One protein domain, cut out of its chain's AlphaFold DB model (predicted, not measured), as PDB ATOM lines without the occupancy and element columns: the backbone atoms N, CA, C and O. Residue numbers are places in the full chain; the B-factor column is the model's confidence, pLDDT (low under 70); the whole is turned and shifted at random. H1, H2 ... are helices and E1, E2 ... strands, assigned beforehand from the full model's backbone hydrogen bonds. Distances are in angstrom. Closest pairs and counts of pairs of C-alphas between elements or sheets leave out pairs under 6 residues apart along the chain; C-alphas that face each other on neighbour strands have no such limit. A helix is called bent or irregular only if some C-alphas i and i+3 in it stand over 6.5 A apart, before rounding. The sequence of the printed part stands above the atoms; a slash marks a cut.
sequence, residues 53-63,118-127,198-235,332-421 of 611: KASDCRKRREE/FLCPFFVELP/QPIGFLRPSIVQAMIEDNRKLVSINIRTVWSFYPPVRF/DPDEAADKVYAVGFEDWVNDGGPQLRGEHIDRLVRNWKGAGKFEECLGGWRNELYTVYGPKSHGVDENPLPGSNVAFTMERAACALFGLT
ATOM      1  N   LYS A  53     -28.472  12.522 -18.059       85.81
ATOM      2  CA  LYS A  53     -29.449  12.836 -17.012       85.81
ATOM      3  C   LYS A  53     -30.594  13.637 -17.619       85.81
ATOM      4  O   LYS A  53     -30.389  14.396 -18.566       85.81
ATOM      5  N   ALA A  54     -31.783  13.546 -17.025       83.25
ATOM      6  CA  ALA A  54     -32.968  14.253 -17.519       83.25
ATOM      7  C   ALA A  54     -32.743  15.771 -17.707       83.25
ATOM      8  O   ALA A  54     -33.200  16.341 -18.697       83.25
ATOM      9  N   SER A  55     -31.984  16.415 -16.810       85.62
ATOM     10  CA  SER A  55     -31.593  17.829 -16.925       85.62
ATOM     11  C   SER A  55     -30.735  18.120 -18.158       85.62
ATOM     12  O   SER A  55     -30.942  19.128 -18.830       85.62
ATOM     13  N   ASP A  56     -29.796  17.231 -18.476       89.19
ATOM     14  CA  ASP A  56     -28.841  17.410 -19.568       89.19
ATOM     15  C   ASP A  56     -29.494  17.102 -20.924       89.19
ATOM     16  O   ASP A  56     -29.179  17.741 -21.928       89.19
ATOM     17  N   CYS A  57     -30.429  16.147 -20.975       90.94
ATOM     18  CA  CYS A  57     -31.256  15.889 -22.159       90.94
ATOM     19  C   CYS A  57     -32.190  17.072 -22.450       90.94
ATOM     20  O   CYS A  57     -32.257  17.538 -23.589       90.94
ATOM     21  N   ARG A  58     -32.838  17.623 -21.412       91.00
ATOM     22  CA  ARG A  58     -33.666  18.832 -21.522       91.00
ATOM     23  C   ARG A  58     -32.862  20.021 -22.049       91.00
ATOM     24  O   ARG A  58     -33.284  20.653 -23.013       91.00
ATOM     25  N   LYS A  59     -31.694  20.291 -21.453       91.31
ATOM     26  CA  LYS A  59     -30.813  21.397 -21.854       91.31
ATOM     27  C   LYS A  59     -30.422  21.304 -23.333       91.31
ATOM     28  O   LYS A  59     -30.563  22.288 -24.048       91.31
ATOM     29  N   ARG A  60     -30.043  20.113 -23.817       91.44
ATOM     30  CA  ARG A  60     -29.740  19.887 -25.244       91.44
ATOM     31  C   ARG A  60     -30.929  20.191 -26.163       91.44
ATOM     32  O   ARG A  60     -30.721  20.758 -27.229       91.44
ATOM     33  N   ARG A  61     -32.166  19.846 -25.771       92.19
ATOM     34  CA  ARG A  61     -33.374  20.179 -26.557       92.19
ATOM     35  C   ARG A  61     -33.636  21.684 -26.585       92.19
ATOM     36  O   ARG A  61     -33.994  22.212 -27.631       92.19
ATOM     37  N   GLU A  62     -33.444  22.372 -25.461       91.75
ATOM     38  CA  GLU A  62     -33.591  23.831 -25.372       91.75
ATOM     39  C   GLU A  62     -32.519  24.562 -26.204       91.75
ATOM     40  O   GLU A  62     -32.843  25.518 -26.906       91.75
ATOM     41  N   GLU A  63     -31.270  24.085 -26.193       92.06
ATOM     42  CA  GLU A  63     -30.169  24.596 -27.027       92.06
ATOM     43  C   GLU A  63     -30.415  24.353 -28.523       92.06
ATOM     44  O   GLU A  63     -30.247  25.264 -29.333       92.06
ATOM     45  N   PHE A 118     -33.685  17.094 -34.094       92.94
ATOM     46  CA  PHE A 118     -33.311  16.691 -32.736       92.94
ATOM     47  C   PHE A 118     -33.406  15.172 -32.589       92.94
ATOM     48  O   PHE A 118     -34.498  14.602 -32.640       92.94
ATOM     49  N   LEU A 119     -32.268  14.531 -32.332       94.44
ATOM     50  CA  LEU A 119     -32.193  13.103 -32.050       94.44
ATOM     51  C   LEU A 119     -32.550  12.821 -30.591       94.44
ATOM     52  O   LEU A 119     -31.786  13.115 -29.670       94.44
ATOM     53  N   CYS A 120     -33.730  12.245 -30.385       95.31
ATOM     54  CA  CYS A 120     -34.275  11.996 -29.061       95.31
ATOM     55  C   CYS A 120     -33.684  10.705 -28.462       95.31
ATOM     56  O   CYS A 120     -33.904   9.631 -29.024       95.31
ATOM     57  N   PRO A 121     -32.939  10.757 -27.342       95.81
ATOM     58  CA  PRO A 121     -32.358   9.564 -26.732       95.81
ATOM     59  C   PRO A 121     -33.438   8.587 -26.239       95.81
ATOM     60  O   PRO A 121     -34.368   8.968 -25.517       95.81
ATOM     61  N   PHE A 122     -33.282   7.316 -26.610       96.56
ATOM     62  CA  PHE A 122     -34.133   6.201 -26.195       96.56
ATOM     63  C   PHE A 122     -33.454   5.404 -25.084       96.56
ATOM     64  O   PHE A 122     -32.312   4.981 -25.240       96.56
ATOM     65  N   PHE A 123     -34.150   5.162 -23.978       95.25
ATOM     66  CA  PHE A 123     -33.653   4.431 -22.813       95.25
ATOM     67  C   PHE A 123     -34.478   3.163 -22.553       95.25
ATOM     68  O   PHE A 123     -35.609   3.032 -23.014       95.25
ATOM     69  N   VAL A 124     -33.941   2.242 -21.745       93.88
ATOM     70  CA  VAL A 124     -34.739   1.127 -21.195       93.88
ATOM     71  C   VAL A 124     -35.747   1.662 -20.164       93.88
ATOM     72  O   VAL A 124     -36.955   1.507 -20.320       93.88
ATOM     73  N   GLU A 125     -35.254   2.370 -19.147       90.69
ATOM     74  CA  GLU A 125     -36.036   3.117 -18.149       90.69
ATOM     75  C   GLU A 125     -35.637   4.593 -18.263       90.69
ATOM     76  O   GLU A 125     -34.466   4.893 -18.510       90.69
ATOM     77  N   LEU A 126     -36.587   5.520 -18.116       85.88
ATOM     78  CA  LEU A 126     -36.290   6.950 -18.221       85.88
ATOM     79  C   LEU A 126     -35.271   7.405 -17.149       85.88
ATOM     80  O   LEU A 126     -35.356   6.985 -15.992       85.88
ATOM     81  N   PRO A 127     -34.323   8.303 -17.486       76.31
ATOM     82  CA  PRO A 127     -33.314   8.767 -16.539       76.31
ATOM     83  C   PRO A 127     -33.959   9.583 -15.413       76.31
ATOM     84  O   PRO A 127     -34.678  10.549 -15.661       76.31
ATOM     85  N   GLN A 198     -27.550   5.983 -19.612       88.56
ATOM     86  CA  GLN A 198     -27.091   5.786 -20.993       88.56
ATOM     87  C   GLN A 198     -28.263   5.339 -21.888       88.56
ATOM     88  O   GLN A 198     -28.956   4.381 -21.531       88.56
ATOM     89  N   PRO A 199     -28.505   6.001 -23.037       94.19
ATOM     90  CA  PRO A 199     -29.502   5.562 -24.000       94.19
ATOM     91  C   PRO A 199     -29.055   4.274 -24.695       94.19
ATOM     92  O   PRO A 199     -27.864   4.022 -24.846       94.19
ATOM     93  N   ILE A 200     -30.018   3.476 -25.145       95.44
ATOM     94  CA  ILE A 200     -29.812   2.307 -26.010       95.44
ATOM     95  C   ILE A 200     -29.820   2.666 -27.503       95.44
ATOM     96  O   ILE A 200     -29.294   1.903 -28.306       95.44
ATOM     97  N   GLY A 201     -30.369   3.830 -27.867       96.69
ATOM     98  CA  GLY A 201     -30.373   4.355 -29.234       96.69
ATOM     99  C   GLY A 201     -30.920   5.779 -29.326       96.69
ATOM    100  O   GLY A 201     -31.115   6.452 -28.308       96.69
ATOM    101  N   PHE A 202     -31.181   6.236 -30.549       96.25
ATOM    102  CA  PHE A 202     -31.641   7.592 -30.851       96.25
ATOM    103  C   PHE A 202     -32.808   7.581 -31.839       96.25
ATOM    104  O   PHE A 202     -32.724   6.999 -32.918       96.25
ATOM    105  N   LEU A 203     -33.894   8.259 -31.471       96.44
ATOM    106  CA  LEU A 203     -35.132   8.326 -32.238       96.44
ATOM    107  C   LEU A 203     -35.205   9.633 -33.018       96.44
ATOM    108  O   LEU A 203     -35.002  10.717 -32.463       96.44
ATOM    109  N   ARG A 204     -35.598   9.532 -34.285       95.31
ATOM    110  CA  ARG A 204     -35.983  10.686 -35.101       95.31
ATOM    111  C   ARG A 204     -37.363  11.213 -34.668       95.31
ATOM    112  O   ARG A 204     -38.162  10.429 -34.143       95.31
ATOM    113  N   PRO A 205     -37.706  12.495 -34.908       94.44
ATOM    114  CA  PRO A 205     -39.003  13.058 -34.508       94.44
ATOM    115  C   PRO A 205     -40.222  12.260 -35.010       94.44
ATOM    116  O   PRO A 205     -41.177  12.053 -34.261       94.44
ATOM    117  N   SER A 206     -40.152  11.716 -36.230       95.00
ATOM    118  CA  SER A 206     -41.185  10.852 -36.826       95.00
ATOM    119  C   SER A 206     -41.447   9.561 -36.034       95.00
ATOM    120  O   SER A 206     -42.586   9.097 -35.948       95.00
ATOM    121  N   ILE A 207     -40.413   8.999 -35.404       97.25
ATOM    122  CA  ILE A 207     -40.495   7.795 -34.567       97.25
ATOM    123  C   ILE A 207     -41.102   8.133 -33.205       97.25
ATOM    124  O   ILE A 207     -42.008   7.436 -32.747       97.25
ATOM    125  N   VAL A 208     -40.693   9.255 -32.601       97.44
ATOM    126  CA  VAL A 208     -41.301   9.771 -31.363       97.44
ATOM    127  C   VAL A 208     -42.802  10.017 -31.566       97.44
ATOM    128  O   VAL A 208     -43.617   9.550 -30.768       97.44
ATOM    129  N   GLN A 209     -43.189  10.656 -32.674       96.88
ATOM    130  CA  GLN A 209     -44.591  10.851 -33.058       96.88
ATOM    131  C   GLN A 209     -45.336   9.515 -33.225       96.88
ATOM    132  O   GLN A 209     -46.436   9.350 -32.694       96.88
ATOM    133  N   ALA A 210     -44.736   8.530 -33.899       97.56
ATOM    134  CA  ALA A 210     -45.351   7.217 -34.098       97.56
ATOM    135  C   ALA A 210     -45.535   6.418 -32.786       97.56
ATOM    136  O   ALA A 210     -46.500   5.657 -32.666       97.56
ATOM    137  N   MET A 211     -44.671   6.616 -31.785       98.19
ATOM    138  CA  MET A 211     -44.818   6.044 -30.435       98.19
ATOM    139  C   MET A 211     -45.899   6.768 -29.611       98.19
ATOM    140  O   MET A 211     -46.668   6.125 -28.891       98.19
ATOM    141  N   ILE A 212     -46.027   8.093 -29.757       97.50
ATOM    142  CA  ILE A 212     -47.133   8.878 -29.174       97.50
ATOM    143  C   ILE A 212     -48.480   8.418 -29.764       97.50
ATOM    144  O   ILE A 212     -49.434   8.181 -29.018       97.50
ATOM    145  N   GLU A 213     -48.560   8.214 -31.084       96.31
ATOM    146  CA  GLU A 213     -49.737   7.634 -31.746       96.31
ATOM    147  C   GLU A 213     -50.093   6.239 -31.212       96.31
ATOM    148  O   GLU A 213     -51.275   5.937 -31.040       96.31
ATOM    149  N   ASP A 214     -49.101   5.376 -30.973       97.19
ATOM    150  CA  ASP A 214     -49.323   4.025 -30.451       97.19
ATOM    151  C   ASP A 214     -49.913   4.061 -29.034       97.19
ATOM    152  O   ASP A 214     -50.952   3.446 -28.787       97.19
ATOM    153  N   ASN A 215     -49.358   4.882 -28.136       97.12
ATOM    154  CA  ASN A 215     -49.946   5.113 -26.813       97.12
ATOM    155  C   ASN A 215     -51.382   5.672 -26.903       97.12
ATOM    156  O   ASN A 215     -52.271   5.198 -26.192       97.12
ATOM    157  N   ARG A 216     -51.646   6.628 -27.808       94.88
ATOM    158  CA  ARG A 216     -52.998   7.174 -28.046       94.88
ATOM    159  C   ARG A 216     -53.976   6.081 -28.498       94.88
ATOM    160  O   ARG A 216     -55.101   6.026 -27.997       94.88
ATOM    161  N   LYS A 217     -53.542   5.181 -29.391       94.19
ATOM    162  CA  LYS A 217     -54.322   4.018 -29.853       94.19
ATOM    163  C   LYS A 217     -54.599   3.054 -28.700       94.19
ATOM    164  O   LYS A 217     -55.770   2.786 -28.436       94.19
ATOM    165  N   LEU A 218     -53.576   2.616 -27.963       93.81
ATOM    166  CA  LEU A 218     -53.707   1.721 -26.802       93.81
ATOM    167  C   LEU A 218     -54.702   2.259 -25.761       93.81
ATOM    168  O   LEU A 218     -55.615   1.544 -25.347       93.81
ATOM    169  N   VAL A 219     -54.603   3.544 -25.408       93.19
ATOM    170  CA  VAL A 219     -55.501   4.181 -24.432       93.19
ATOM    171  C   VAL A 219     -56.946   4.271 -24.938       93.19
ATOM    172  O   VAL A 219     -57.877   4.078 -24.150       93.19
ATOM    173  N   SER A 220     -57.166   4.490 -26.240       91.94
ATOM    174  CA  SER A 220     -58.518   4.508 -26.826       91.94
ATOM    175  C   SER A 220     -59.229   3.147 -26.785       91.94
ATOM    176  O   SER A 220     -60.454   3.101 -26.668       91.94
ATOM    177  N   ILE A 221     -58.467   2.046 -26.783       91.38
ATOM    178  CA  ILE A 221     -58.962   0.675 -26.561       91.38
ATOM    179  C   ILE A 221     -58.813   0.210 -25.098       91.38
ATOM    180  O   ILE A 221     -58.966  -0.972 -24.800       91.38
ATOM    181  N   ASN A 222     -58.572   1.146 -24.169       89.69
ATOM    182  CA  ASN A 222     -58.476   0.920 -22.722       89.69
ATOM    183  C   ASN A 222     -57.356  -0.072 -22.312       89.69
ATOM    184  O   ASN A 222     -57.476  -0.784 -21.314       89.69
ATOM    185  N   ILE A 223     -56.251  -0.084 -23.061       91.12
ATOM    186  CA  ILE A 223     -54.982  -0.734 -22.702       91.12
ATOM    187  C   ILE A 223     -54.042   0.323 -22.090       91.12
ATOM    188  O   ILE A 223     -54.199   1.524 -22.323       91.12
ATOM    189  N   ARG A 224     -53.097  -0.108 -21.244       92.44
ATOM    190  CA  ARG A 224     -52.074   0.772 -20.657       92.44
ATOM    191  C   ARG A 224     -51.110   1.285 -21.734       92.44
ATOM    192  O   ARG A 224     -50.869   0.608 -22.730       92.44
ATOM    193  N   THR A 225     -50.555   2.469 -21.509       95.56
ATOM    194  CA  THR A 225     -49.424   3.003 -22.275       95.56
ATOM    195  C   THR A 225     -48.204   2.098 -22.135       95.56
ATOM    196  O   THR A 225     -48.008   1.487 -21.087       95.56
ATOM    197  N   VAL A 226     -47.402   2.002 -23.192       97.19
ATOM    198  CA  VAL A 226     -46.162   1.202 -23.244       97.19
ATOM    199  C   VAL A 226     -44.935   2.107 -23.174       97.19
ATOM    200  O   VAL A 226     -43.931   1.750 -22.561       97.19
ATOM    201  N   TRP A 227     -45.033   3.284 -23.792       97.56
ATOM    202  CA  TRP A 227     -43.946   4.250 -23.926       97.56
ATOM    203  C   TRP A 227     -44.070   5.342 -22.871       97.56
ATOM    204  O   TRP A 227     -45.159   5.887 -22.677       97.56
ATOM    205  N   SER A 228     -42.954   5.679 -22.238       95.56
ATOM    206  CA  SER A 228     -42.835   6.797 -21.313       95.56
ATOM    207  C   SER A 228     -42.037   7.928 -21.959       95.56
ATOM    208  O   SER A 228     -41.120   7.680 -22.745       95.56
ATOM    209  N   PHE A 229     -42.380   9.173 -21.636       95.06
ATOM    210  CA  PHE A 229     -41.851  10.368 -22.297       95.06
ATOM    211  C   PHE A 229     -41.397  11.423 -21.286       95.06
ATOM    212  O   PHE A 229     -42.059  11.637 -20.268       95.06
ATOM    213  N   TYR A 230     -40.330  12.155 -21.617       92.06
ATOM    214  CA  TYR A 230     -40.018  13.438 -20.987       92.06
ATOM    215  C   TYR A 230     -40.068  14.590 -22.004       92.06
ATOM    216  O   TYR A 230     -39.338  14.528 -22.992       92.06
ATOM    217  N   PRO A 231     -40.849  15.663 -21.751       92.44
ATOM    218  CA  PRO A 231     -41.855  15.783 -20.692       92.44
ATOM    219  C   PRO A 231     -42.987  14.744 -20.840       92.44
ATOM    220  O   PRO A 231     -43.198  14.236 -21.943       92.44
ATOM    221  N   PRO A 232     -43.730  14.433 -19.762       92.38
ATOM    222  CA  PRO A 232     -44.857  13.507 -19.828       92.38
ATOM    223  C   PRO A 232     -45.930  13.956 -20.829       92.38
ATOM    224  O   PRO A 232     -46.240  15.142 -20.937       92.38
ATOM    225  N   VAL A 233     -46.547  13.002 -21.529       92.75
ATOM    226  CA  VAL A 233     -47.611  13.258 -22.517       92.75
ATOM    227  C   VAL A 233     -48.953  12.776 -21.968       92.75
ATOM    228  O   VAL A 233     -49.052  11.678 -21.413       92.75
ATOM    229  N   ARG A 234     -50.006  13.590 -22.090       91.25
ATOM    230  CA  ARG A 234     -51.341  13.272 -21.564       91.25
ATOM    231  C   ARG A 234     -52.166  12.494 -22.582       91.25
ATOM    232  O   ARG A 234     -52.611  13.048 -23.576       91.25
ATOM    233  N   PHE A 235     -52.504  11.248 -22.270       89.50
ATOM    234  CA  PHE A 235     -53.427  10.447 -23.079       89.50
ATOM    235  C   PHE A 235     -54.805  10.365 -22.394       89.50
ATOM    236  O   PHE A 235     -55.026   9.482 -21.562       89.50
ATOM    237  N   ASP A 332     -49.899  17.975 -24.584       90.12
ATOM    238  CA  ASP A 332     -50.927  17.391 -25.447       90.12
ATOM    239  C   ASP A 332     -50.257  16.504 -26.522       90.12
ATOM    240  O   ASP A 332     -49.230  16.919 -27.068       90.12
ATOM    241  N   PRO A 333     -50.780  15.302 -26.840       89.81
ATOM    242  CA  PRO A 333     -50.207  14.420 -27.854       89.81
ATOM    243  C   PRO A 333     -49.983  15.087 -29.213       89.81
ATOM    244  O   PRO A 333     -48.990  14.776 -29.868       89.81
ATOM    245  N   ASP A 334     -50.869  16.002 -29.617       87.75
ATOM    246  CA  ASP A 334     -50.794  16.683 -30.914       87.75
ATOM    247  C   ASP A 334     -49.741  17.819 -30.925       87.75
ATOM    248  O   ASP A 334     -49.333  18.271 -31.991       87.75
ATOM    249  N   GLU A 335     -49.220  18.220 -29.758       88.25
ATOM    250  CA  GLU A 335     -48.101  19.168 -29.612       88.25
ATOM    251  C   GLU A 335     -46.787  18.516 -29.132       88.25
ATOM    252  O   GLU A 335     -45.763  19.194 -29.001       88.25
ATOM    253  N   ALA A 336     -46.804  17.226 -28.784       89.69
ATOM    254  CA  ALA A 336     -45.735  16.604 -28.005       89.69
ATOM    255  C   ALA A 336     -44.485  16.222 -28.816       89.69
ATOM    256  O   ALA A 336     -43.387  16.240 -28.257       89.69
ATOM    257  N   ALA A 337     -44.627  15.892 -30.105       80.81
ATOM    258  CA  ALA A 337     -43.542  15.345 -30.931       80.81
ATOM    259  C   ALA A 337     -42.266  16.216 -30.906       80.81
ATOM    260  O   ALA A 337     -41.168  15.705 -30.680       80.81
ATOM    261  N   ASP A 338     -42.424  17.540 -31.008       85.81
ATOM    262  CA  ASP A 338     -41.316  18.506 -31.014       85.81
ATOM    263  C   ASP A 338     -40.946  19.075 -29.634       85.81
ATOM    264  O   ASP A 338     -40.128  19.991 -29.522       85.81
ATOM    265  N   LYS A 339     -41.525  18.530 -28.562       91.06
ATOM    266  CA  LYS A 339     -41.272  18.959 -27.178       91.06
ATOM    267  C   LYS A 339     -40.641  17.856 -26.323       91.06
ATOM    268  O   LYS A 339     -40.015  18.158 -25.308       91.06
ATOM    269  N   VAL A 340     -40.763  16.593 -26.737       94.56
ATOM    270  CA  VAL A 340     -40.120  15.441 -26.088       94.56
ATOM    271  C   VAL A 340     -38.598  15.453 -26.314       94.56
ATOM    272  O   VAL A 340     -38.111  15.708 -27.417       94.56
ATOM    273  N   TYR A 341     -37.840  15.176 -25.252       93.88
ATOM    274  CA  TYR A 341     -36.372  15.137 -25.225       93.88
ATOM    275  C   TYR A 341     -35.778  13.839 -24.651       93.88
ATOM    276  O   TYR A 341     -34.555  13.708 -24.603       93.88
ATOM    277  N   ALA A 342     -36.609  12.896 -24.197       94.81
ATOM    278  CA  ALA A 342     -36.216  11.513 -23.912       94.81
ATOM    279  C   ALA A 342     -37.433  10.576 -23.988       94.81
ATOM    280  O   ALA A 342     -38.551  10.978 -23.648       94.81
ATOM    281  N   VAL A 343     -37.204   9.324 -24.391       96.50
ATOM    282  CA  VAL A 343     -38.220   8.256 -24.446       96.50
ATOM    283  C   VAL A 343     -37.704   7.010 -23.727       96.50
ATOM    284  O   VAL A 343     -36.511   6.719 -23.775       96.50
ATOM    285  N   GLY A 344     -38.586   6.251 -23.084       96.19
ATOM    286  CA  GLY A 344     -38.271   4.937 -22.522       96.19
ATOM    287  C   GLY A 344     -39.486   4.016 -22.480       96.19
ATOM    288  O   GLY A 344     -40.558   4.371 -22.974       96.19
ATOM    289  N   PHE A 345     -39.337   2.834 -21.886       96.62
ATOM    290  CA  PHE A 345     -40.475   1.970 -21.569       96.62
ATOM    291  C   PHE A 345     -41.118   2.388 -20.238       96.62
ATOM    292  O   PHE A 345     -40.438   2.880 -19.338       96.62
ATOM    293  N   GLU A 346     -42.426   2.177 -20.110       95.06
ATOM    294  CA  GLU A 346     -43.161   2.335 -18.849       95.06
ATOM    295  C   GLU A 346     -42.756   1.267 -17.817       95.06
ATOM    296  O   GLU A 346     -42.450   0.127 -18.175       95.06
ATOM    297  N   ASP A 347     -42.817   1.608 -16.524       93.06
ATOM    298  CA  ASP A 347     -42.364   0.760 -15.407       93.06
ATOM    299  C   ASP A 347     -42.908  -0.676 -15.474       93.06
ATOM    300  O   ASP A 347     -42.154  -1.637 -15.366       93.06
ATOM    301  N   TRP A 348     -44.205  -0.839 -15.760       94.00
ATOM    302  CA  TRP A 348     -44.847  -2.159 -15.829       94.00
ATOM    303  C   TRP A 348     -44.350  -3.029 -16.997       94.00
ATOM    304  O   TRP A 348     -44.458  -4.254 -16.933       94.00
ATOM    305  N   VAL A 349     -43.818  -2.416 -18.060       95.25
ATOM    306  CA  VAL A 349     -43.163  -3.126 -19.169       95.25
ATOM    307  C   VAL A 349     -41.751  -3.533 -18.748       95.25
ATOM    308  O   VAL A 349     -41.312  -4.646 -19.034       95.25
ATOM    309  N   ASN A 350     -41.054  -2.656 -18.019       92.94
ATOM    310  CA  ASN A 350     -39.724  -2.927 -17.481       92.94
ATOM    311  C   ASN A 350     -39.716  -4.032 -16.414       92.94
ATOM    312  O   ASN A 350     -38.822  -4.882 -16.449       92.94
ATOM    313  N   ASP A 351     -40.737  -4.079 -15.554       92.31
ATOM    314  CA  ASP A 351     -40.983  -5.150 -14.577       92.31
ATOM    315  C   ASP A 351     -41.154  -6.530 -15.241       92.31
ATOM    316  O   ASP A 351     -40.769  -7.550 -14.670       92.31
ATOM    317  N   GLY A 352     -41.695  -6.574 -16.466       90.38
ATOM    318  CA  GLY A 352     -41.817  -7.798 -17.269       90.38
ATOM    319  C   GLY A 352     -40.529  -8.236 -17.978       90.38
ATOM    320  O   GLY A 352     -40.521  -9.271 -18.645       90.38
ATOM    321  N   GLY A 353     -39.437  -7.483 -17.832       92.50
ATOM    322  CA  GLY A 353     -38.115  -7.866 -18.318       92.50
ATOM    323  C   GLY A 353     -37.938  -7.820 -19.847       92.50
ATOM    324  O   GLY A 353     -38.727  -7.198 -20.565       92.50
ATOM    325  N   PRO A 354     -36.858  -8.439 -20.366       94.19
ATOM    326  CA  PRO A 354     -36.503  -8.351 -21.782       94.19
ATOM    327  C   PRO A 354     -37.548  -8.912 -22.744       94.19
ATOM    328  O   PRO A 354     -37.712  -8.385 -23.843       94.19
ATOM    329  N   GLN A 355     -38.267  -9.950 -22.321       95.56
ATOM    330  CA  GLN A 355     -39.296 -10.612 -23.116       95.56
ATOM    331  C   GLN A 355     -40.473  -9.663 -23.369       95.56
ATOM    332  O   GLN A 355     -40.811  -9.416 -24.524       95.56
ATOM    333  N   LEU A 356     -41.022  -9.043 -22.316       96.94
ATOM    334  CA  LEU A 356     -42.172  -8.143 -22.452       96.94
ATOM    335  C   LEU A 356     -41.822  -6.868 -23.244       96.94
ATOM    336  O   LEU A 356     -42.617  -6.415 -24.068       96.94
ATOM    337  N   ARG A 357     -40.609  -6.320 -23.073       98.06
ATOM    338  CA  ARG A 357     -40.102  -5.236 -23.939       98.06
ATOM    339  C   ARG A 357     -40.049  -5.658 -25.412       98.06
ATOM    340  O   ARG A 357     -40.513  -4.904 -26.267       98.06
ATOM    341  N   GLY A 358     -39.529  -6.856 -25.691       97.81
ATOM    342  CA  GLY A 358     -39.472  -7.436 -27.035       97.81
ATOM    343  C   GLY A 358     -40.855  -7.599 -27.668       97.81
ATOM    344  O   GLY A 358     -41.069  -7.122 -28.777       97.81
ATOM    345  N   GLU A 359     -41.821  -8.172 -26.944       98.12
ATOM    346  CA  GLU A 359     -43.214  -8.327 -27.404       98.12
ATOM    347  C   GLU A 359     -43.864  -6.982 -27.771       98.12
ATOM    348  O   GLU A 359     -44.542  -6.855 -28.796       98.12
ATOM    349  N   HIS A 360     -43.644  -5.943 -26.959       98.19
ATOM    350  CA  HIS A 360     -44.216  -4.623 -27.210       98.19
ATOM    351  C   HIS A 360     -43.575  -3.877 -28.385       98.19
ATOM    352  O   HIS A 360     -44.298  -3.151 -29.082       98.19
ATOM    353  N   ILE A 361     -42.270  -4.069 -28.602       98.00
ATOM    354  CA  ILE A 361     -41.518  -3.579 -29.764       98.00
ATOM    355  C   ILE A 361     -41.940  -4.326 -31.034       98.00
ATOM    356  O   ILE A 361     -42.298  -3.680 -32.015       98.00
ATOM    357  N   ASP A 362     -41.984  -5.662 -31.013       98.38
ATOM    358  CA  ASP A 362     -42.394  -6.499 -32.150       98.38
ATOM    359  C   ASP A 362     -43.806  -6.130 -32.634       98.38
ATOM    360  O   ASP A 362     -44.010  -5.809 -33.806       98.38
ATOM    361  N   ARG A 363     -44.763  -6.026 -31.703       98.12
ATOM    362  CA  ARG A 363     -46.117  -5.521 -31.975       98.12
ATOM    363  C   ARG A 363     -46.098  -4.126 -32.614       98.12
ATOM    364  O   ARG A 363     -46.868  -3.882 -33.542       98.12
ATOM    365  N   LEU A 364     -45.264  -3.203 -32.125       98.31
ATOM    366  CA  LEU A 364     -45.171  -1.841 -32.664       98.31
ATOM    367  C   LEU A 364     -44.679  -1.854 -34.119       98.31
ATOM    368  O   LEU A 364     -45.348  -1.299 -34.992       98.31
ATOM    369  N   VAL A 365     -43.560  -2.529 -34.396       98.31
ATOM    370  CA  VAL A 365     -42.946  -2.531 -35.735       98.31
ATOM    371  C   VAL A 365     -43.760  -3.344 -36.744       98.31
ATOM    372  O   VAL A 365     -43.880  -2.931 -37.896       98.31
ATOM    373  N   ARG A 366     -44.432  -4.430 -36.326       98.19
ATOM    374  CA  ARG A 366     -45.397  -5.147 -37.183       98.19
ATOM    375  C   ARG A 366     -46.613  -4.290 -37.520       98.19
ATOM    376  O   ARG A 366     -47.057  -4.310 -38.665       98.19
ATOM    377  N   ASN A 367     -47.125  -3.508 -36.566       97.75
ATOM    378  CA  ASN A 367     -48.219  -2.566 -36.819       97.75
ATOM    379  C   ASN A 367     -47.803  -1.440 -37.779       97.75
ATOM    380  O   ASN A 367     -48.616  -1.015 -38.594       97.75
ATOM    381  N   TRP A 368     -46.557  -0.959 -37.702       98.06
ATOM    382  CA  TRP A 368     -46.020   0.022 -38.653       98.06
ATOM    383  C   TRP A 368     -45.868  -0.572 -40.055       98.06
ATOM    384  O   TRP A 368     -46.413  -0.003 -41.000       98.06
ATOM    385  N   LYS A 369     -45.251  -1.755 -40.179       97.38
ATOM    386  CA  LYS A 369     -45.125  -2.478 -41.456       97.38
ATOM    387  C   LYS A 369     -46.489  -2.751 -42.094       97.38
ATOM    388  O   LYS A 369     -46.694  -2.458 -43.265       97.38
ATOM    389  N   GLY A 370     -47.444  -3.267 -41.320       97.25
ATOM    390  CA  GLY A 370     -48.809  -3.542 -41.789       97.25
ATOM    391  C   GLY A 370     -49.619  -2.293 -42.160       97.25
ATOM    392  O   GLY A 370     -50.672  -2.419 -42.777       97.25
ATOM    393  N   ALA A 371     -49.136  -1.100 -41.797       96.88
ATOM    394  CA  ALA A 371     -49.722   0.190 -42.142       96.88
ATOM    395  C   ALA A 371     -48.923   0.962 -43.215       96.88
ATOM    396  O   ALA A 371     -49.229   2.133 -43.435       96.88
ATOM    397  N   GLY A 372     -47.902   0.356 -43.839       96.25
ATOM    398  CA  GLY A 372     -47.051   1.024 -44.836       96.25
ATOM    399  C   GLY A 372     -46.224   2.186 -44.272       96.25
ATOM    400  O   GLY A 372     -45.928   3.143 -44.981       96.25
ATOM    401  N   LYS A 373     -45.893   2.169 -42.970       96.38
ATOM    402  CA  LYS A 373     -44.986   3.160 -42.365       96.38
ATOM    403  C   LYS A 373     -43.541   2.662 -42.430       96.38
ATOM    404  O   LYS A 373     -43.284   1.514 -42.072       96.38
ATOM    405  N   PHE A 374     -42.615   3.560 -42.776       96.06
ATOM    406  CA  PHE A 374     -41.165   3.315 -42.797       96.06
ATOM    407  C   PHE A 374     -40.760   2.143 -43.715       96.06
ATOM    408  O   PHE A 374     -39.994   1.260 -43.315       96.06
ATOM    409  N   GLU A 375     -41.329   2.085 -44.924       94.75
ATOM    410  CA  GLU A 375     -41.123   0.991 -45.887       94.75
ATOM    411  C   GLU A 375     -39.653   0.840 -46.308       94.75
ATOM    412  O   GLU A 375     -39.184  -0.281 -46.500       94.75
ATOM    413  N   GLU A 376     -38.902   1.939 -46.342       92.25
ATOM    414  CA  GLU A 376     -37.464   1.990 -46.614       92.25
ATOM    415  C   GLU A 376     -36.619   1.180 -45.611       92.25
ATOM    416  O   GLU A 376     -35.526   0.724 -45.943       92.25
ATOM    417  N   CYS A 377     -37.143   0.933 -44.406       93.62
ATOM    418  CA  CYS A 377     -36.558   0.002 -43.440       93.62
ATOM    419  C   CYS A 377     -37.366  -1.304 -43.359       93.62
ATOM    420  O   CYS A 377     -36.839  -2.391 -43.597       93.62
ATOM    421  N   LEU A 378     -38.666  -1.217 -43.054       96.12
ATOM    422  CA  LEU A 378     -39.521  -2.369 -42.735       96.12
ATOM    423  C   LEU A 378     -39.921  -3.217 -43.954       96.12
ATOM    424  O   LEU A 378     -40.429  -4.330 -43.780       96.12
ATOM    425  N   GLY A 379     -39.664  -2.736 -45.173       92.00
ATOM    426  CA  GLY A 379     -39.719  -3.535 -46.396       92.00
ATOM    427  C   GLY A 379     -38.630  -4.613 -46.435       92.00
ATOM    428  O   GLY A 379     -38.886  -5.716 -46.907       92.00
ATOM    429  N   GLY A 380     -37.455  -4.357 -45.841       90.00
ATOM    430  CA  GLY A 380     -36.336  -5.308 -45.733       90.00
ATOM    431  C   GLY A 380     -36.447  -6.335 -44.611       90.00
ATOM    432  O   GLY A 380     -35.440  -6.706 -44.016       90.00
ATOM    433  N   TRP A 381     -37.669  -6.760 -44.302       94.88
ATOM    434  CA  TRP A 381     -37.979  -7.718 -43.246       94.88
ATOM    435  C   TRP A 381     -37.484  -9.128 -43.591       94.88
ATOM    436  O   TRP A 381     -37.870  -9.679 -44.621       94.88
ATOM    437  N   ARG A 382     -36.700  -9.735 -42.697       91.81
ATOM    438  CA  ARG A 382     -36.037 -11.037 -42.892       91.81
ATOM    439  C   ARG A 382     -36.549 -12.128 -41.946       91.81
ATOM    440  O   ARG A 382     -36.310 -13.299 -42.207       91.81
ATOM    441  N   ASN A 383     -37.338 -11.773 -40.924       95.31
ATOM    442  CA  ASN A 383     -37.667 -12.647 -39.784       95.31
ATOM    443  C   ASN A 383     -36.417 -13.026 -38.976       95.31
ATOM    444  O   ASN A 383     -36.330 -14.108 -38.401       95.31
ATOM    445  N   GLU A 384     -35.455 -12.110 -38.946       95.12
ATOM    446  CA  GLU A 384     -34.174 -12.257 -38.276       95.12
ATOM    447  C   GLU A 384     -34.157 -11.293 -37.093       95.12
ATOM    448  O   GLU A 384     -34.214 -10.071 -37.258       95.12
ATOM    449  N   LEU A 385     -34.127 -11.840 -35.880       97.56
ATOM    450  CA  LEU A 385     -34.052 -11.036 -34.667       97.56
ATOM    451  C   LEU A 385     -32.593 -10.702 -34.366       97.56
ATOM    452  O   LEU A 385     -31.751 -11.591 -34.347       97.56
ATOM    453  N   TYR A 386     -32.315  -9.442 -34.056       97.69
ATOM    454  CA  TYR A 386     -31.065  -8.971 -33.471       97.69
ATOM    455  C   TYR A 386     -31.227  -8.747 -31.963       97.69
ATOM    456  O   TYR A 386     -32.310  -8.412 -31.467       97.69
ATOM    457  N   THR A 387     -30.130  -8.912 -31.226       96.75
ATOM    458  CA  THR A 387     -30.069  -8.645 -29.784       96.75
ATOM    459  C   THR A 387     -29.800  -7.167 -29.516       96.75
ATOM    460  O   THR A 387     -28.795  -6.625 -29.968       96.75
ATOM    461  N   VAL A 388     -30.659  -6.527 -28.721       96.50
ATOM    462  CA  VAL A 388     -30.476  -5.146 -28.256       96.50
ATOM    463  C   VAL A 388     -29.935  -5.174 -26.832       96.50
ATOM    464  O   VAL A 388     -30.538  -5.777 -25.942       96.50
ATOM    465  N   TYR A 389     -28.808  -4.508 -26.595       94.19
ATOM    466  CA  TYR A 389     -28.163  -4.462 -25.283       94.19
ATOM    467  C   TYR A 389     -28.591  -3.230 -24.487       94.19
ATOM    468  O   TYR A 389     -28.717  -2.127 -25.012       94.19
ATOM    469  N   GLY A 390     -28.820  -3.430 -23.193       92.00
ATOM    470  CA  GLY A 390     -28.981  -2.372 -22.208       92.00
ATOM    471  C   GLY A 390     -27.631  -1.976 -21.606       92.00
ATOM    472  O   GLY A 390     -26.650  -2.715 -21.734       92.00
ATOM    473  N   PRO A 391     -27.545  -0.827 -20.922       87.44
ATOM    474  CA  PRO A 391     -26.299  -0.392 -20.298       87.44
ATOM    475  C   PRO A 391     -25.775  -1.398 -19.261       87.44
ATOM    476  O   PRO A 391     -26.547  -2.127 -18.631       87.44
ATOM    477  N   LYS A 392     -24.452  -1.428 -19.052       76.19
ATOM    478  CA  LYS A 392     -23.828  -2.354 -18.092       76.19
ATOM    479  C   LYS A 392     -24.285  -2.045 -16.658       76.19
ATOM    480  O   LYS A 392     -24.441  -0.888 -16.269       76.19
ATOM    481  N   SER A 393     -24.499  -3.090 -15.858       63.19
ATOM    482  CA  SER A 393     -24.963  -2.954 -14.470       63.19
ATOM    483  C   SER A 393     -23.854  -2.414 -13.565       63.19
ATOM    484  O   SER A 393     -23.056  -3.176 -13.025       63.19
ATOM    485  N   HIS A 394     -23.805  -1.095 -13.364       49.56
ATOM    486  CA  HIS A 394     -22.825  -0.473 -12.472       49.56
ATOM    487  C   HIS A 394     -22.903  -1.048 -11.044       49.56
ATOM    488  O   HIS A 394     -23.879  -0.820 -10.325       49.56
ATOM    489  N   GLY A 395     -21.840  -1.737 -10.618       50.50
ATOM    490  CA  GLY A 395     -21.675  -2.247  -9.252       50.50
ATOM    491  C   GLY A 395     -22.009  -3.726  -9.040       50.50
ATOM    492  O   GLY A 395     -22.011  -4.163  -7.891       50.50
ATOM    493  N   VAL A 396     -22.269  -4.501 -10.100       52.97
ATOM    494  CA  VAL A 396     -22.307  -5.973 -10.037       52.97
ATOM    495  C   VAL A 396     -21.366  -6.516 -11.112       52.97
ATOM    496  O   VAL A 396     -21.764  -6.659 -12.262       52.97
ATOM    497  N   ASP A 397     -20.124  -6.763 -10.687       53.91
ATOM    498  CA  ASP A 397     -18.958  -7.186 -11.472       53.91
ATOM    499  C   ASP A 397     -18.488  -6.194 -12.561       53.91
ATOM    500  O   ASP A 397     -19.251  -5.702 -13.386       53.91
ATOM    501  N   GLU A 398     -17.182  -5.893 -12.580       60.31
ATOM    502  CA  GLU A 398     -16.565  -5.032 -13.613       60.31
ATOM    503  C   GLU A 398     -16.439  -5.739 -14.976       60.31
ATOM    504  O   GLU A 398     -16.227  -5.089 -15.997       60.31
ATOM    505  N   ASN A 399     -16.606  -7.065 -14.989       63.72
ATOM    506  CA  ASN A 399     -16.636  -7.912 -16.176       63.72
ATOM    507  C   ASN A 399     -17.821  -8.896 -16.074       63.72
ATOM    508  O   ASN A 399     -17.627 -10.037 -15.636       63.72
ATOM    509  N   PRO A 400     -19.054  -8.443 -16.371       67.62
ATOM    510  CA  PRO A 400     -20.252  -9.280 -16.326       67.62
ATOM    511  C   PRO A 400     -20.205 -10.444 -17.336       67.62
ATOM    512  O   PRO A 400     -19.352 -10.500 -18.217       67.62
ATOM    513  N   LEU A 401     -21.120 -11.411 -17.201       67.88
ATOM    514  CA  LEU A 401     -21.212 -12.523 -18.156       67.88
ATOM    515  C   LEU A 401     -21.655 -12.009 -19.540       67.88
ATOM    516  O   LEU A 401     -22.603 -11.221 -19.587       67.88
ATOM    517  N   PRO A 402     -21.076 -12.503 -20.653       72.25
ATOM    518  CA  PRO A 402     -21.497 -12.122 -21.998       72.25
ATOM    519  C   PRO A 402     -23.013 -12.248 -22.183       72.25
ATOM    520  O   PRO A 402     -23.608 -13.282 -21.880       72.25
ATOM    521  N   GLY A 403     -23.647 -11.168 -22.641       75.25
ATOM    522  CA  GLY A 403     -25.100 -11.103 -22.821       75.25
ATOM    523  C   GLY A 403     -25.931 -10.963 -21.535       75.25
ATOM    524  O   GLY A 403     -27.158 -10.977 -21.609       75.25
ATOM    525  N   SER A 404     -25.342 -10.754 -20.352       81.75
ATOM    526  CA  SER A 404     -26.136 -10.541 -19.124       81.75
ATOM    527  C   SER A 404     -26.923  -9.221 -19.113       81.75
ATOM    528  O   SER A 404     -27.744  -9.002 -18.223       81.75
ATOM    529  N   ASN A 405     -26.643  -8.318 -20.055       90.62
ATOM    530  CA  ASN A 405     -27.255  -7.000 -20.194       90.62
ATOM    531  C   ASN A 405     -28.249  -6.900 -21.366       90.62
ATOM    532  O   ASN A 405     -28.560  -5.788 -21.781       90.62
ATOM    533  N   VAL A 406     -28.754  -8.010 -21.920       92.94
ATOM    534  CA  VAL A 406     -29.767  -7.960 -22.994       92.94
ATOM    535  C   VAL A 406     -31.001  -7.166 -22.549       92.94
ATOM    536  O   VAL A 406     -31.666  -7.502 -21.567       92.94
ATOM    537  N   ALA A 407     -31.318  -6.102 -23.290       94.62
ATOM    538  CA  ALA A 407     -32.495  -5.277 -23.063       94.62
ATOM    539  C   ALA A 407     -33.749  -5.927 -23.647       94.62
ATOM    540  O   ALA A 407     -34.759  -5.962 -22.945       94.62
ATOM    541  N   PHE A 408     -33.687  -6.404 -24.896       96.81
ATOM    542  CA  PHE A 408     -34.725  -7.146 -25.631       96.81
ATOM    543  C   PHE A 408     -34.157  -7.642 -26.979       96.81
ATOM    544  O   PHE A 408     -32.997  -7.389 -27.298       96.81
ATOM    545  N   THR A 409     -34.967  -8.333 -27.781       97.75
ATOM    546  CA  THR A 409     -34.663  -8.694 -29.178       97.75
ATOM    547  C   THR A 409     -35.634  -7.997 -30.129       97.75
ATOM    548  O   THR A 409     -36.791  -7.788 -29.765       97.75
ATOM    549  N   MET A 410     -35.200  -7.655 -31.343       97.12
ATOM    550  CA  MET A 410     -36.032  -6.972 -32.344       97.12
ATOM    551  C   MET A 410     -35.651  -7.398 -33.764       97.12
ATOM    552  O   MET A 410     -34.494  -7.708 -34.015       97.12
ATOM    553  N   GLU A 411     -36.606  -7.381 -34.697       97.88
ATOM    554  CA  GLU A 411     -36.345  -7.580 -36.129       97.88
ATOM    555  C   GLU A 411     -35.221  -6.656 -36.639       97.88
ATOM    556  O   GLU A 411     -35.309  -5.432 -36.504       97.88
ATOM    557  N   ARG A 412     -34.213  -7.241 -37.300       96.06
ATOM    558  CA  ARG A 412     -33.057  -6.569 -37.921       96.06
ATOM    559  C   ARG A 412     -33.449  -5.338 -38.739       96.06
ATOM    560  O   ARG A 412     -32.838  -4.280 -38.611       96.06
ATOM    561  N   ALA A 413     -34.498  -5.467 -39.551       95.38
ATOM    562  CA  ALA A 413     -35.019  -4.409 -40.416       95.38
ATOM    563  C   ALA A 413     -35.474  -3.147 -39.659       95.38
ATOM    564  O   ALA A 413     -35.498  -2.062 -40.230       95.38
ATOM    565  N   ALA A 414     -35.830  -3.265 -38.376       97.25
ATOM    566  CA  ALA A 414     -36.287  -2.142 -37.564       97.25
ATOM    567  C   ALA A 414     -35.156  -1.426 -36.798       97.25
ATOM    568  O   ALA A 414     -35.386  -0.329 -36.296       97.25
ATOM    569  N   CYS A 415     -33.943  -1.991 -36.697       97.12
ATOM    570  CA  CYS A 415     -32.867  -1.451 -35.845       97.12
ATOM    571  C   CYS A 415     -32.496   0.008 -36.163       97.12
ATOM    572  O   CYS A 415     -32.334   0.811 -35.241       97.12
ATOM    573  N   ALA A 416     -32.460   0.366 -37.450       95.50
ATOM    574  CA  ALA A 416     -32.152   1.716 -37.927       95.50
ATOM    575  C   ALA A 416     -33.200   2.774 -37.518       95.50
ATOM    576  O   ALA A 416     -32.857   3.940 -37.322       95.50
ATOM    577  N   LEU A 417     -34.467   2.377 -37.325       97.38
ATOM    578  CA  LEU A 417     -35.543   3.283 -36.894       97.38
ATOM    579  C   LEU A 417     -35.348   3.779 -35.457       97.38
ATOM    580  O   LEU A 417     -35.760   4.884 -35.111       97.38
ATOM    581  N   PHE A 418     -34.716   2.962 -34.616       97.88
ATOM    582  CA  PHE A 418     -34.482   3.261 -33.204       97.88
ATOM    583  C   PHE A 418     -33.038   3.724 -32.926       97.88
ATOM    584  O   PHE A 418     -32.684   3.941 -31.766       97.88
ATOM    585  N   GLY A 419     -32.199   3.849 -33.966       96.69
ATOM    586  CA  GLY A 419     -30.789   4.233 -33.850       96.69
ATOM    587  C   GLY A 419     -29.984   3.310 -32.929       96.69
ATOM    588  O   GLY A 419     -29.140   3.793 -32.176       96.69
ATOM    589  N   LEU A 420     -30.314   2.014 -32.910       96.94
ATOM    590  CA  LEU A 420     -29.707   1.010 -32.028       96.94
ATOM    591  C   LEU A 420     -28.428   0.447 -32.645       96.94
ATOM    592  O   LEU A 420     -28.357   0.275 -33.861       96.94
ATOM    593  N   THR A 421     -27.459   0.074 -31.807       96.38
ATOM    594  CA  THR A 421     -26.249  -0.601 -32.289       96.38
ATOM    595  C   THR A 421     -26.555  -1.999 -32.815       96.38
ATOM    596  O   THR A 421     -27.135  -2.823 -32.106       96.38
TER     597      THR A 421
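Overview. This is residues 53 to 63, 118 to 127, 198 to 235 and 332 to 421 of the 611 residues of the protein "Nudix hydrolase domain-containing protein" of Microbotryum lychnidis-dioicae (strain p1A1 Lamole / MvSl-1064) (UniProt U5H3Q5). Two small two-stranded sheets, E1 with E2 and E3 with E4, meet through E1 and E4 and make the core, with the long helix H2 packed on E3 and the short H1 set out at one edge. The second part is the hairpin E5 and E6 with the long helix H5 packed side by side with E6, and H7 leads from this hairpin back to E2; from the long link between E5 and E6, residues 394 to 399 stick out. The printed part has 149 residues with seven named helices and six named strands, in the order H1 E1 E2 H2 E3 H3 E4 H4 H5 H6 E5 E6 H7, and each of the three sheets is an antiparallel pair. The class is mixed, helices and strands. The whole is compact, with a radius of gyration of the C-alphas of 15.3 A and spans of 44 by 39 by 30 A.

Arrangement. Begin at H1, residues 54 to 63, which touches no helix. E1, residues 120 to 122, is the antiparallel neighbour of E2, residues 201 to 203; look for N 120 and O 203, 2.9 A apart. H2, residues 205 to 220, follows by a tight link. E3, residues 227 to 230, is the antiparallel neighbour of E4, residues 342 to 345, with N 228 and O 344 2.8 A apart. The closest C-alphas of H1 and E4 are those of Cys 57 and Ala 342, 6.8 A; of E1 and E4, Phe 122 and Val 343, 4.9 A; of H2 and E3, Asn 215 and Trp 227, 6.7 A. H3, residues 333 to 336, touches H2, which touches it with residues 209 to 216 alone; the closest C-alphas are those of Ile 212 and Pro 333, 6.5 A apart. H4, residues 347 to 351, and H5, residues 353 to 369, touch only at the corner, closest at C-alphas 349 and 357, 6.0 A. H2 and H5 are close but not clearly touching, about perpendicular at 78 degrees, with C-alphas 214 and 364 closest at 7.5 A. H6, residues 375 to 378, only just touches H5, with 3 pairs of C-alphas within 8 A, the closest being 369 and 378, 5.7 A. E5, residues 385 to 389, and E6, residues 406 to 411, form an antiparallel hairpin, with N 386 and O 410 2.8 A apart. The closest C-alphas of H5 and E6 are those of Pro 354 and Phe 408, 4.4 A. H7, residues 412 to 418, touches H6, with C-alphas 378 and 413 closest at 5.5 A, and its Phe 418 has its C-alpha 5.2 A from that of Leu 203 in E2, the closest pair of the two. In H1, H2, H4 and H5 every O i to N i+4 pair is within hydrogen-bond range; in H7 it is 0 of 3, beside 3 of 4 O i to N i+3 pairs, while H3 and H6 are too short for an i+4 pair.

Along the chain. Find C-alpha 54 at (-32.968, 14.253, -17.519), where H1 begins. H2 starts at C-alpha 205, (-39.003, 13.058, -34.508), and runs 22.6 A; H5 runs 24.8 A and E6 14.7 A. H7 ends at C-alpha 418, (-34.482, 3.261, -33.204), and is irregular: C-alphas 413 and 416 are 7.2 A apart.

Size, cuts and confidence. The C-alphas farthest apart are those of Ser 220 and Glu 398, 45.0 A. Three cuts leave gaps between C-alphas: 10.2 A from 63 to 118, 8.2 A from 127 to 198, and 7.8 A from 235 to 332. The link from E5 to E6, 16 residues, is long. The mean pLDDT of the printed part is 91.5, and residues 393 to 401 are under 70.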